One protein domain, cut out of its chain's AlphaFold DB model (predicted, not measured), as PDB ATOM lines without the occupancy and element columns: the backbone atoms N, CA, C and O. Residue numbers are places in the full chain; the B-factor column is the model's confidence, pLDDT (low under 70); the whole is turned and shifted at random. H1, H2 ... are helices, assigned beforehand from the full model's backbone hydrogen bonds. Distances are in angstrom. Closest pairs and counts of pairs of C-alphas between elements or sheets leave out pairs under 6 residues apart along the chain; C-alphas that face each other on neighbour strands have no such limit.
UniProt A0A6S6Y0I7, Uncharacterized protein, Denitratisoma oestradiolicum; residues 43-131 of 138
ATOM      1  N   LEU A  43     366.787 378.834 626.585       91.19
ATOM      2  CA  LEU A  43     366.753 378.310 625.219       91.19
ATOM      3  C   LEU A  43     368.128 378.408 624.547       91.19
ATOM      4  O   LEU A  43     368.621 377.421 624.001       91.19
ATOM      5  N   ALA A  44     368.790 379.565 624.655       92.31
ATOM      6  CA  ALA A  44     370.143 379.732 624.127       92.31
ATOM      7  C   ALA A  44     371.137 378.806 624.840       92.31
ATOM      8  O   ALA A  44     372.013 378.213 624.209       92.31
ATOM      9  N   ARG A  45     370.978 378.615 626.156       94.00
ATOM     10  CA  ARG A  45     371.791 377.662 626.915       94.00
ATOM     11  C   ARG A  45     371.601 376.225 626.426       94.00
ATOM     12  O   ARG A  45     372.589 375.501 626.340       94.00
ATOM     13  N   ALA A  46     370.372 375.807 626.120       93.69
ATOM     14  CA  ALA A  46     370.102 374.477 625.576       93.69
ATOM     15  C   ALA A  46     370.798 374.281 624.218       93.69
ATOM     16  O   ALA A  46     371.502 373.293 624.036       93.69
ATOM     17  N   ALA A  47     370.716 375.273 623.328       94.38
ATOM     18  CA  ALA A  47     371.448 375.276 622.060       94.38
ATOM     19  C   ALA A  47     372.975 375.179 622.258       94.38
ATOM     20  O   ALA A  47     373.647 374.378 621.605       94.38
ATOM     21  N   CYS A  48     373.522 375.935 623.216       95.88
ATOM     22  CA  CYS A  48     374.932 375.847 623.593       95.88
ATOM     23  C   CYS A  48     375.303 374.448 624.112       95.88
ATOM     24  O   CYS A  48     376.385 373.955 623.807       95.88
ATOM     25  N   ALA A  49     374.427 373.815 624.898       94.50
ATOM     26  CA  ALA A  49     374.648 372.477 625.441       94.50
ATOM     27  C   ALA A  49     374.692 371.419 624.335       94.50
ATOM     28  O   ALA A  49     375.597 370.586 624.347       94.50
ATOM     29  N   SER A  50     373.783 371.488 623.358       94.19
ATOM     30  CA  SER A  50     373.792 370.603 622.188       94.19
ATOM     31  C   SER A  50     375.088 370.742 621.389       94.19
ATOM     32  O   SER A  50     375.769 369.748 621.146       94.19
ATOM     33  N   LEU A  51     375.493 371.976 621.065       95.50
ATOM     34  CA  LEU A  51     376.745 372.221 620.345       95.50
ATOM     35  C   LEU A  51     377.967 371.742 621.140       95.50
ATOM     36  O   LEU A  51     378.874 371.128 620.588       95.50
ATOM     37  N   TYR A  52     378.002 371.994 622.448       95.06
ATOM     38  CA  TYR A  52     379.098 371.539 623.298       95.06
ATOM     39  C   TYR A  52     379.155 370.010 623.420       95.06
ATOM     40  O   TYR A  52     380.248 369.444 623.478       95.06
ATOM     41  N   GLY A  53     378.005 369.334 623.433       93.06
ATOM     42  CA  GLY A  53     377.915 367.877 623.346       93.06
ATOM     43  C   GLY A  53     378.587 367.354 622.078       93.06
ATOM     44  O   GLY A  53     379.493 366.529 622.170       93.06
ATOM     45  N   LEU A  54     378.242 367.933 620.926       93.62
ATOM     46  CA  LEU A  54     378.839 367.591 619.633       93.62
ATOM     47  C   LEU A  54     380.362 367.815 619.603       93.62
ATOM     48  O   LEU A  54     381.117 366.960 619.137       93.62
ATOM     49  N   LEU A  55     380.841 368.948 620.131       94.12
ATOM     50  CA  LEU A  55     382.279 369.232 620.221       94.12
ATOM     51  C   LEU A  55     383.008 368.185 621.073       94.12
ATOM     52  O   LEU A  55     384.071 367.700 620.682       94.12
ATOM     53  N   GLN A  56     382.445 367.824 622.228       92.56
ATOM     54  CA  GLN A  56     383.020 366.802 623.102       92.56
ATOM     55  C   GLN A  56     383.018 365.422 622.454       92.56
ATOM     56  O   GLN A  56     384.020 364.717 622.550       92.56
ATOM     57  N   GLU A  57     381.930 365.044 621.786       92.12
ATOM     58  CA  GLU A  57     381.815 363.770 621.082       92.12
ATOM     59  C   GLU A  57     382.898 363.645 620.006       92.12
ATOM     60  O   GLU A  57     383.699 362.707 620.036       92.12
ATOM     61  N   ARG A  58     383.018 364.651 619.133       93.25
ATOM     62  CA  ARG A  58     384.040 364.690 618.074       93.25
ATOM     63  C   ARG A  58     385.461 364.701 618.626       93.25
ATOM     64  O   ARG A  58     386.354 364.059 618.077       93.25
ATOM     65  N   ALA A  59     385.688 365.420 619.722       91.56
ATOM     66  CA  ALA A  59     386.999 365.507 620.350       91.56
ATOM     67  C   ALA A  59     387.347 364.294 621.223       91.56
ATOM     68  O   ALA A  59     388.508 364.158 621.615       91.56
ATOM     69  N   SER A  60     386.375 363.438 621.556       91.06
ATOM     70  CA  SER A  60     386.509 362.415 622.599       91.06
ATOM     71  C   SER A  60     387.708 361.501 622.365       91.06
ATOM     72  O   SER A  60     388.567 361.364 623.239       91.06
ATOM     73  N   PHE A  61     387.824 360.969 621.150       90.25
ATOM     74  CA  PHE A  61     388.924 360.106 620.744       90.25
ATOM     75  C   PHE A  61     390.261 360.859 620.722       90.25
ATOM     76  O   PHE A  61     391.224 360.458 621.379       90.25
ATOM     77  N   ALA A  62     390.317 361.995 620.023       91.94
ATOM     78  CA  ALA A  62     391.561 362.729 619.796       91.94
ATOM     79  C   ALA A  62     392.146 363.357 621.075       91.94
ATOM     80  O   ALA A  62     393.364 363.411 621.254       91.94
ATOM     81  N   LEU A  63     391.289 363.813 621.992       89.12
ATOM     82  CA  LEU A  63     391.692 364.391 623.276       89.12
ATOM     83  C   LEU A  63     391.714 363.370 624.419       89.12
ATOM     84  O   LEU A  63     392.029 363.747 625.552       89.12
ATOM     85  N   LYS A  64     391.427 362.090 624.139       89.19
ATOM     86  CA  LYS A  64     391.325 361.016 625.140       89.19
ATOM     87  C   LYS A  64     390.365 361.390 626.278       89.19
ATOM     88  O   LYS A  64     390.649 361.137 627.453       89.19
ATOM     89  N   LEU A  65     389.251 362.042 625.940       85.44
ATOM     90  CA  LEU A  65     388.186 362.313 626.903       85.44
ATOM     91  C   LEU A  65     387.571 360.961 627.259       85.44
ATOM     92  O   LEU A  65     387.269 360.185 626.361       85.44
ATOM     93  N   ARG A  66     387.424 360.647 628.549       72.94
ATOM     94  CA  ARG A  66     386.798 359.384 628.960       72.94
ATOM     95  C   ARG A  66     385.290 359.489 628.717       72.94
ATOM     96  O   ARG A  66     384.648 360.230 629.467       72.94
ATOM     97  N   PRO A  67     384.720 358.782 627.726       56.84
ATOM     98  CA  PRO A  67     383.278 358.791 627.522       56.84
ATOM     99  C   PRO A  67     382.607 358.217 628.776       56.84
ATOM    100  O   PRO A  67     383.096 357.244 629.350       56.84
ATOM    101  N   GLY A  68     381.526 358.840 629.241       56.72
ATOM    102  CA  GLY A  68     380.718 358.303 630.340       56.72
ATOM    103  C   GLY A  68     381.293 358.445 631.755       56.72
ATOM    104  O   GLY A  68     380.689 357.915 632.684       56.72
ATOM    105  N   ARG A  69     382.408 359.164 631.977       56.28
ATOM    106  CA  ARG A  69     382.783 359.566 633.346       56.28
ATOM    107  C   ARG A  69     381.963 360.806 633.738       56.28
ATOM    108  O   ARG A  69     382.223 361.868 633.175       56.28
ATOM    109  N   PRO A  70     381.028 360.721 634.702       50.09
ATOM    110  CA  PRO A  70     380.351 361.908 635.205       50.09
ATOM    111  C   PRO A  70     381.375 362.806 635.911       50.09
ATOM    112  O   PRO A  70     382.066 362.376 636.835       50.09
ATOM    113  N   GLY A  71     381.520 364.040 635.434       65.94
ATOM    114  CA  GLY A  71     382.405 365.040 636.025       65.94
ATOM    115  C   GLY A  71     382.896 366.076 635.012       65.94
ATOM    116  O   GLY A  71     382.886 365.814 633.808       65.94
ATOM    117  N   PRO A  72     383.322 367.262 635.476       74.62
ATOM    118  CA  PRO A  72     383.875 368.284 634.600       74.62
ATOM    119  C   PRO A  72     385.157 367.780 633.927       74.62
ATOM    120  O   PRO A  72     385.970 367.078 634.539       74.62
ATOM    121  N   LEU A  73     385.359 368.164 632.664       84.25
ATOM    122  CA  LEU A  73     386.639 367.957 631.995       84.25
ATOM    123  C   LEU A  73     387.756 368.639 632.795       84.25
ATOM    124  O   LEU A  73     387.554 369.701 633.386       84.25
ATOM    125  N   ALA A  74     388.961 368.066 632.755       88.31
ATOM    126  CA  ALA A  74     390.144 368.778 633.224       88.31
ATOM    127  C   ALA A  74     390.226 370.140 632.515       88.31
ATOM    128  O   ALA A  74     389.993 370.214 631.307       88.31
ATOM    129  N   TRP A  75     390.575 371.199 633.248       87.62
ATOM    130  CA  TRP A  75     390.535 372.579 632.746       87.62
ATOM    131  C   TRP A  75     391.220 372.758 631.383       87.62
ATOM    132  O   TRP A  75     390.650 373.347 630.468       87.62
ATOM    133  N   SER A  76     392.407 372.169 631.198       89.44
ATOM    134  CA  SER A  76     393.139 372.209 629.924       89.44
ATOM    135  C   SER A  76     392.374 371.561 628.765       89.44
ATOM    136  O   SER A  76     392.379 372.086 627.655       89.44
ATOM    137  N   ARG A  77     391.663 370.455 629.016       92.50
ATOM    138  CA  ARG A  77     390.802 369.796 628.021       92.50
ATOM    139  C   ARG A  77     389.548 370.611 627.743       92.50
ATOM    140  O   ARG A  77     389.160 370.732 626.587       92.50
ATOM    141  N   ALA A  78     388.951 371.206 628.774       92.38
ATOM    142  CA  ALA A  78     387.813 372.100 628.606       92.38
ATOM    143  C   ALA A  78     388.176 373.308 627.729       92.38
ATOM    144  O   ALA A  78     387.421 373.640 626.822       92.38
ATOM    145  N   LEU A  79     389.359 373.897 627.927       93.31
ATOM    146  CA  LEU A  79     389.873 374.966 627.072       93.31
ATOM    147  C   LEU A  79     390.091 374.510 625.623       93.31
ATOM    148  O   LEU A  79     389.662 375.200 624.704       93.31
ATOM    149  N   GLN A  80     390.708 373.345 625.402       95.06
ATOM    150  CA  GLN A  80     390.903 372.799 624.052       95.06
ATOM    151  C   GLN A  80     389.575 372.612 623.309       95.06
ATOM    152  O   GLN A  80     389.445 373.040 622.162       95.06
ATOM    153  N   VAL A  81     388.580 372.018 623.972       95.12
ATOM    154  CA  VAL A  81     387.255 371.787 623.384       95.12
ATOM    155  C   VAL A  81     386.524 373.110 623.154       95.12
ATOM    156  O   VAL A  81     386.075 373.376 622.044       95.12
ATOM    157  N   GLN A  82     386.411 373.958 624.181       95.38
ATOM    158  CA  GLN A  82     385.627 375.189 624.087       95.38
ATOM    159  C   GLN A  82     386.312 376.235 623.208       95.38
ATOM    160  O   GLN A  82     385.737 376.661 622.214       95.38
ATOM    161  N   CYS A  83     387.541 376.639 623.525       95.62
ATOM    162  CA  CYS A  83     388.226 377.699 622.787       95.62
ATOM    163  C   CYS A  83     388.629 377.240 621.383       95.62
ATOM    164  O   CYS A  83     388.445 377.983 620.422       95.62
ATOM    165  N   GLY A  84     389.144 376.015 621.239       95.31
ATOM    166  CA  GLY A  84     389.495 375.468 619.928       95.31
ATOM    167  C   GLY A  84     388.271 375.247 619.035       95.31
ATOM    168  O   GLY A  84     388.318 375.572 617.850       95.31
ATOM    169  N   GLY A  85     387.159 374.772 619.607       95.81
ATOM    170  CA  GLY A  85     385.892 374.619 618.892       95.81
ATOM    171  C   GLY A  85     385.294 375.961 618.469       95.81
ATOM    172  O   GLY A  85     384.928 376.131 617.309       95.81
ATOM    173  N   LEU A  86     385.262 376.950 619.368       96.38
ATOM    174  CA  LEU A  86     384.770 378.298 619.058       96.38
ATOM    175  C   LEU A  86     385.626 379.008 618.003       96.38
ATOM    176  O   LEU A  86     385.080 379.695 617.144       96.38
ATOM    177  N   LEU A  87     386.950 378.824 618.020       95.50
ATOM    178  CA  LEU A  87     387.828 379.369 616.980       95.50
ATOM    179  C   LEU A  87     387.568 378.730 615.617       95.50
ATOM    180  O   LEU A  87     387.494 379.454 614.630       95.50
ATOM    181  N   PHE A  88     387.366 377.411 615.561       96.06
ATOM    182  CA  PHE A  88     386.963 376.748 614.319       96.06
ATOM    183  C   PHE A  88     385.628 377.292 613.795       96.06
ATOM    184  O   PHE A  88     385.505 377.601 612.611       96.06
ATOM    185  N   LEU A  89     384.632 377.438 614.676       96.12
ATOM    186  CA  LEU A  89     383.317 377.965 614.307       96.12
ATOM    187  C   LEU A  89     383.413 379.399 613.797       96.12
ATOM    188  O   LEU A  89     382.819 379.710 612.774       96.12
ATOM    189  N   LYS A  90     384.206 380.251 614.452       96.12
ATOM    190  CA  LYS A  90     384.524 381.598 613.964       96.12
ATOM    191  C   LYS A  90     385.130 381.543 612.565       96.12
ATOM    192  O   LYS A  90     384.625 382.185 611.660       96.12
ATOM    193  N   GLU A  91     386.197 380.773 612.379       95.25
ATOM    194  CA  GLU A  91     386.904 380.662 611.096       95.25
ATOM    195  C   GLU A  91     385.997 380.150 609.965       95.25
ATOM    196  O   GLU A  91     386.173 380.551 608.818       95.25
ATOM    197  N   THR A  92     385.014 379.306 610.292       95.31
ATOM    198  CA  THR A  92     384.126 378.655 609.316       95.31
ATOM    199  C   THR A  92     382.852 379.453 609.031       95.31
ATOM    200  O   THR A  92     382.421 379.524 607.885       95.31
ATOM    201  N   LEU A  93     382.232 380.033 610.062       94.81
ATOM    202  CA  LEU A  93     380.882 380.605 609.997       94.81
ATOM    203  C   LEU A  93     380.858 382.129 610.101       94.81
ATOM    204  O   LEU A  93     379.927 382.758 609.605       94.81
ATOM    205  N   ASP A  94     381.854 382.731 610.750       94.50
ATOM    206  CA  ASP A  94     381.933 384.181 610.932       94.50
ATOM    207  C   ASP A  94     383.391 384.670 610.898       94.50
ATOM    208  O   ASP A  94     383.928 385.147 611.900       94.50
ATOM    209  N   PRO A  95     384.104 384.524 609.767       92.94
ATOM    210  CA  PRO A  95     385.535 384.818 609.719       92.94
ATOM    211  C   PRO A  95     385.849 386.300 609.967       92.94
ATOM    212  O   PRO A  95     386.942 386.618 610.441       92.94
ATOM    213  N   GLN A  96     384.887 387.187 609.691       89.69
ATOM    214  CA  GLN A  96     385.034 388.640 609.780       89.69
ATOM    215  C   GLN A  96     384.968 389.174 611.215       89.69
ATOM    216  O   GLN A  96     385.452 390.276 611.471       89.69
ATOM    217  N   THR A  97     384.402 388.424 612.168       88.81
ATOM    218  CA  THR A  97     384.395 388.886 613.561       88.81
ATOM    219  C   THR A  97     385.808 388.900 614.140       88.81
ATOM    220  O   THR A  97     386.639 388.036 613.846       88.81
ATOM    221  N   GLN A  98     386.094 389.870 615.007       84.94
ATOM    222  CA  GLN A  98     387.387 389.966 615.682       84.94
ATOM    223  C   GLN A  98     387.528 388.910 616.786       84.94
ATOM    224  O   GLN A  98     388.607 388.351 616.976       84.94
ATOM    225  N   ALA A  99     386.437 388.601 617.492       87.88
ATOM    226  CA  ALA A  99     386.427 387.683 618.626       87.88
ATOM    227  C   ALA A  99     385.254 386.690 618.533       87.88
ATOM    228  O   ALA A  99     384.194 387.057 618.023       87.88
ATOM    229  N   PRO A 100     385.410 385.444 619.024       92.38
ATOM    230  CA  PRO A 100     384.312 384.484 619.045       92.38
ATOM    231  C   PRO A 100     383.182 384.967 619.965       92.38
ATOM    232  O   PRO A 100     383.382 385.079 621.175       92.38
ATOM    233  N   ASP A 101     381.998 385.217 619.403       94.56
ATOM    234  CA  ASP A 101     380.764 385.396 620.173       94.56
ATOM    235  C   ASP A 101     380.001 384.068 620.220       94.56
ATOM    236  O   ASP A 101     379.574 383.543 619.192       94.56
ATOM    237  N   ILE A 102     379.842 383.508 621.417       95.62
ATOM    238  CA  ILE A 102     379.244 382.185 621.617       95.62
ATOM    239  C   ILE A 102     377.797 382.147 621.125       95.62
ATOM    240  O   ILE A 102     377.430 381.202 620.429       95.62
ATOM    241  N   HIS A 103     376.974 383.141 621.473       95.06
ATOM    242  CA  HIS A 103     375.557 383.128 621.109       95.06
ATOM    243  C   HIS A 103     375.397 383.212 619.590       95.06
ATOM    244  O   HIS A 103     374.685 382.403 618.990       95.06
ATOM    245  N   ARG A 104     376.145 384.122 618.964       95.19
ATOM    246  CA  ARG A 104     376.148 384.295 617.511       95.19
ATOM    247  C   ARG A 104     376.646 383.051 616.779       95.19
ATOM    248  O   ARG A 104     376.014 382.624 615.820       95.19
ATOM    249  N   LEU A 105     377.749 382.449 617.224       96.12
ATOM    250  CA  LEU A 105     378.311 381.256 616.582       96.12
ATOM    251  C   LEU A 105     377.405 380.032 616.734       96.12
ATOM    252  O   LEU A 105     377.273 379.260 615.789       96.12
ATOM    253  N   VAL A 106     376.753 379.868 617.888       96.12
ATOM    254  CA  VAL A 106     375.750 378.812 618.095       96.12
ATOM    255  C   VAL A 106     374.570 379.012 617.150       96.12
ATOM    256  O   VAL A 106     374.155 378.059 616.495       96.12
ATOM    257  N   TYR A 107     374.071 380.244 617.030       95.19
ATOM    258  CA  TYR A 107     373.004 380.570 616.089       95.19
ATOM    259  C   TYR A 107     373.413 380.251 614.644       95.19
ATOM    260  O   TYR A 107     372.705 379.527 613.952       95.19
ATOM    261  N   LEU A 108     374.589 380.706 614.198       95.25
ATOM    262  CA  LEU A 108     375.084 380.434 612.845       95.25
ATOM    263  C   LEU A 108     375.285 378.936 612.578       95.25
ATOM    264  O   LEU A 108     374.970 378.467 611.489       95.25
ATOM    265  N   ALA A 109     375.751 378.171 613.567       94.62
ATOM    266  CA  ALA A 109     375.906 376.724 613.436       94.62
ATOM    267  C   ALA A 109     374.555 376.011 613.257       94.62
ATOM    268  O   ALA A 109     374.475 375.028 612.530       94.62
ATOM    269  N   GLN A 110     373.485 376.516 613.880       93.25
ATOM    270  CA  GLN A 110     372.128 375.998 613.681       93.25
ATOM    271  C   GLN A 110     371.545 376.367 612.313       93.25
ATOM    272  O   GLN A 110     370.763 375.597 611.767       93.25
ATOM    273  N   GLN A 111     371.920 377.528 611.770       94.19
ATOM    274  CA  GLN A 111     371.490 377.973 610.439       94.19
ATOM    275  C   GLN A 111     372.323 377.366 609.297       94.19
ATOM    276  O   GLN A 111     371.966 377.528 608.130       94.19
ATOM    277  N   HIS A 112     373.433 376.690 609.603       93.19
ATOM    278  CA  HIS A 112     374.242 376.011 608.597       93.19
ATOM    279  C   HIS A 112     373.403 374.938 607.880       93.19
ATOM    280  O   HIS A 112     372.631 374.239 608.541       93.19
ATOM    281  N   PRO A 113     373.533 374.759 606.551       89.75
ATOM    282  CA  PRO A 113     372.860 373.672 605.844       89.75
ATOM    283  C   PRO A 113     373.161 372.314 606.498       89.75
ATOM    284  O   PRO A 113     374.323 371.952 606.668       89.75
ATOM    285  N   GLY A 114     372.111 371.600 606.916       86.31
ATOM    286  CA  GLY A 114     372.219 370.337 607.663       86.31
ATOM    287  C   GLY A 114     372.643 370.468 609.135       86.31
ATOM    288  O   GLY A 114     372.876 369.468 609.807       86.31
ATOM    289  N   GLY A 115     372.686 371.691 609.665       90.50
ATOM    290  CA  GLY A 115     372.962 371.986 611.067       90.50
ATOM    291  C   GLY A 115     374.432 371.837 611.461       90.50
ATOM    292  O   GLY A 115     375.332 371.718 610.628       90.50
ATOM    293  N   ALA A 116     374.681 371.844 612.773       90.00
ATOM    294  CA  ALA A 116     376.030 371.757 613.330       90.00
ATOM    295  C   ALA A 116     376.713 370.399 613.050       90.00
ATOM    296  O   ALA A 116     377.947 370.305 613.026       90.00
ATOM    297  N   ASP A 117     375.918 369.354 612.821       90.44
ATOM    298  CA  ASP A 117     376.382 368.004 612.511       90.44
ATOM    299  C   ASP A 117     377.023 367.899 611.119       90.44
ATOM    300  O   ASP A 117     377.957 367.122 610.945       90.44
ATOM    301  N   GLU A 118     376.655 368.752 610.165       93.50
ATOM    302  CA  GLU A 118     377.294 368.789 608.838       93.50
ATOM    303  C   GLU A 118     378.597 369.605 608.808       93.50
ATOM    304  O   GLU A 118     379.299 369.662 607.796       93.50
ATOM    305  N   LEU A 119     378.978 370.238 609.923       92.75
ATOM    306  CA  LEU A 119     380.247 370.957 609.984       92.75
ATOM    307  C   LEU A 119     381.438 369.993 609.825       92.75
ATOM    308  O   LEU A 119     381.464 368.940 610.474       92.75
ATOM    309  N   PRO A 120     382.483 370.370 609.061       93.88
ATOM    310  CA  PRO A 120     383.634 369.506 608.807       93.88
ATOM    311  C   PRO A 120     384.326 369.013 610.090       93.88
ATOM    312  O   PRO A 120     385.044 369.755 610.768       93.88
ATOM    313  N   ALA A 121     384.160 367.725 610.406       93.12
ATOM    314  CA  ALA A 121     384.639 367.153 611.665       93.12
ATOM    315  C   ALA A 121     386.175 367.137 611.774       93.12
ATOM    316  O   ALA A 121     386.728 367.507 612.806       93.12
ATOM    317  N   ALA A 122     386.884 366.749 610.711       94.94
ATOM    318  CA  ALA A 122     388.345 366.645 610.727       94.94
ATOM    319  C   ALA A 122     389.065 367.977 611.052       94.94
ATOM    320  O   ALA A 122     389.871 367.996 611.990       94.94
ATOM    321  N   PRO A 123     388.796 369.106 610.358       95.69
ATOM    322  CA  PRO A 123     389.430 370.379 610.702       95.69
ATOM    323  C   PRO A 123     388.968 370.920 612.062       95.69
ATOM    324  O   PRO A 123     389.786 371.503 612.773       95.69
ATOM    325  N   MET A 124     387.722 370.659 612.477       95.75
ATOM    326  CA  MET A 124     387.222 371.008 613.811       95.75
ATOM    327  C   MET A 124     388.022 370.302 614.915       95.75
ATOM    328  O   MET A 124     388.548 370.947 615.824       95.75
ATOM    329  N   ILE A 125     388.184 368.980 614.807       95.81
ATOM    330  CA  ILE A 125     388.974 368.177 615.748       95.81
ATOM    331  C   ILE A 125     390.425 368.654 615.764       95.81
ATOM    332  O   ILE A 125     390.991 368.866 616.839       95.81
ATOM    333  N   ARG A 126     391.021 368.888 614.587       95.62
ATOM    334  CA  ARG A 126     392.385 369.420 614.472       95.62
ATOM    335  C   ARG A 126     392.525 370.772 615.167       95.62
ATOM    336  O   ARG A 126     393.529 371.007 615.839       95.62
ATOM    337  N   ARG A 127     391.546 371.669 615.033       95.62
ATOM    338  CA  ARG A 127     391.594 372.978 615.699       95.62
ATOM    339  C   ARG A 127     391.557 372.833 617.217       95.62
ATOM    340  O   ARG A 127     392.345 373.486 617.889       95.62
ATOM    341  N   MET A 128     390.727 371.931 617.747       95.69
ATOM    342  CA  MET A 128     390.660 371.643 619.186       95.69
ATOM    343  C   MET A 128     391.958 371.037 619.737       95.69
ATOM    344  O   MET A 128     392.427 371.442 620.799       95.69
ATOM    345  N   THR A 129     392.573 370.091 619.025       94.25
ATOM    346  CA  THR A 129     393.796 369.407 619.490       94.25
ATOM    347  C   THR A 129     395.046 370.277 619.401       94.25
ATOM    348  O   THR A 129     395.926 370.164 620.254       94.25
ATOM    349  N   THR A 130     395.121 371.155 618.400       94.06
ATOM    350  CA  THR A 130     396.254 372.076 618.197       94.06
ATOM    351  C   THR A 130     396.127 373.374 618.989       94.06
ATOM    352  O   THR A 130     397.079 374.154 619.036       94.06
ATOM    353  N   TRP A 131     394.978 373.616 619.623       93.19
ATOM    354  CA  TRP A 131     394.763 374.809 620.426       93.19
ATOM    355  C   TRP A 131     395.711 374.853 621.633       93.19
ATOM    356  O   TRP A 131     395.816 373.892 622.400       93.19
TER     357      TRP A 131
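This is residues 43 to 131 of the 138 residues of an uncharacterized protein of Denitratisoma oestradiolicum (UniProt A0A6S6Y0I7). Two long helices, H1 and H2, cross nearly at right angles, the second half of H1 packing on H2, and two shorter helices pack on this pair. H3 bridges the first part of H1 and the last part of H2, while H4 packs closely on H2 and also meets the last residues of H1. The printed part has 89 residues with four named helices in the order H1, H2, H3, H4 and no named strand, 57 of the residues lying in these helices; the class is all helix and the helix packing is mostly crossed. The whole is compact, with a radius of gyration of the C-alphas of 12.4 A, and rounded, spanning 34 by 29 by 22 A.

Start with H1, residues 43 to 60, and H2, residues 75 to 93, the two hubs, which touch three other helices each. H1 touches H2 with residues 52 to 59 alone, on residues 81 to 85 of H2; look at the closest C-alphas, those of Leu 55 and Val 81, 6.4 A apart. Their lines are about perpendicular at 73 degrees, only just beyond a steep tilt. Next find H3, residues 102 to 111. H1 touches it with residues 44 to 51 alone, about perpendicular at 81 degrees; the closest C-alphas, those of Cys 48 and Val 106, are 6.3 A apart. H2 touches H3 with residues 86 to 93 alone, at a steep tilt of 53 degrees, the same way; the closest C-alphas, those of Leu 89 and Leu 105, are 6.4 A apart. Go on to H4, residues 121 to 130. It touches H2 with 22 pairs of C-alphas within 8 A, at a steep tilt of 48 degrees, opposite ways; the closest C-alphas, those of Gly 84 and Met 128, are 4.1 A apart. H1 touches H4 with residues 58 to 59 alone, about perpendicular at 81 degrees; the closest C-alphas, those of Ala 59 and Ile 125, are 5.7 A apart. H3 and H4 are apart. In H1, H2, H3 and H4 every O i to N i+4 pair is within hydrogen-bond range.

Find C-alpha 43 at (366.753, 378.310, 625.219); from there H1 runs 25.5 A to C-alpha 60. H2 runs 26.0 A from C-alpha 75 at (390.535, 372.579, 632.746) to C-alpha 93. H3 runs from C-alpha 102 to C-alpha 111, and H4 from C-alpha 121 to C-alpha 130 at (396.254, 372.076, 618.197), each 14.2 A long.

The two C-alphas farthest apart, those of Arg 69 and Gln 96, are 37.5 A apart. The printed part has no cut. The link from H1 to H2, residues 61 to 74, is long, its C-alphas 13 to 19 A from the mean of all C-alphas. The links from H2 to H3 and from H3 to H4 are short. The mean pLDDT of the printed part is 90.6; look at residues 67 to 71 for the values under 70.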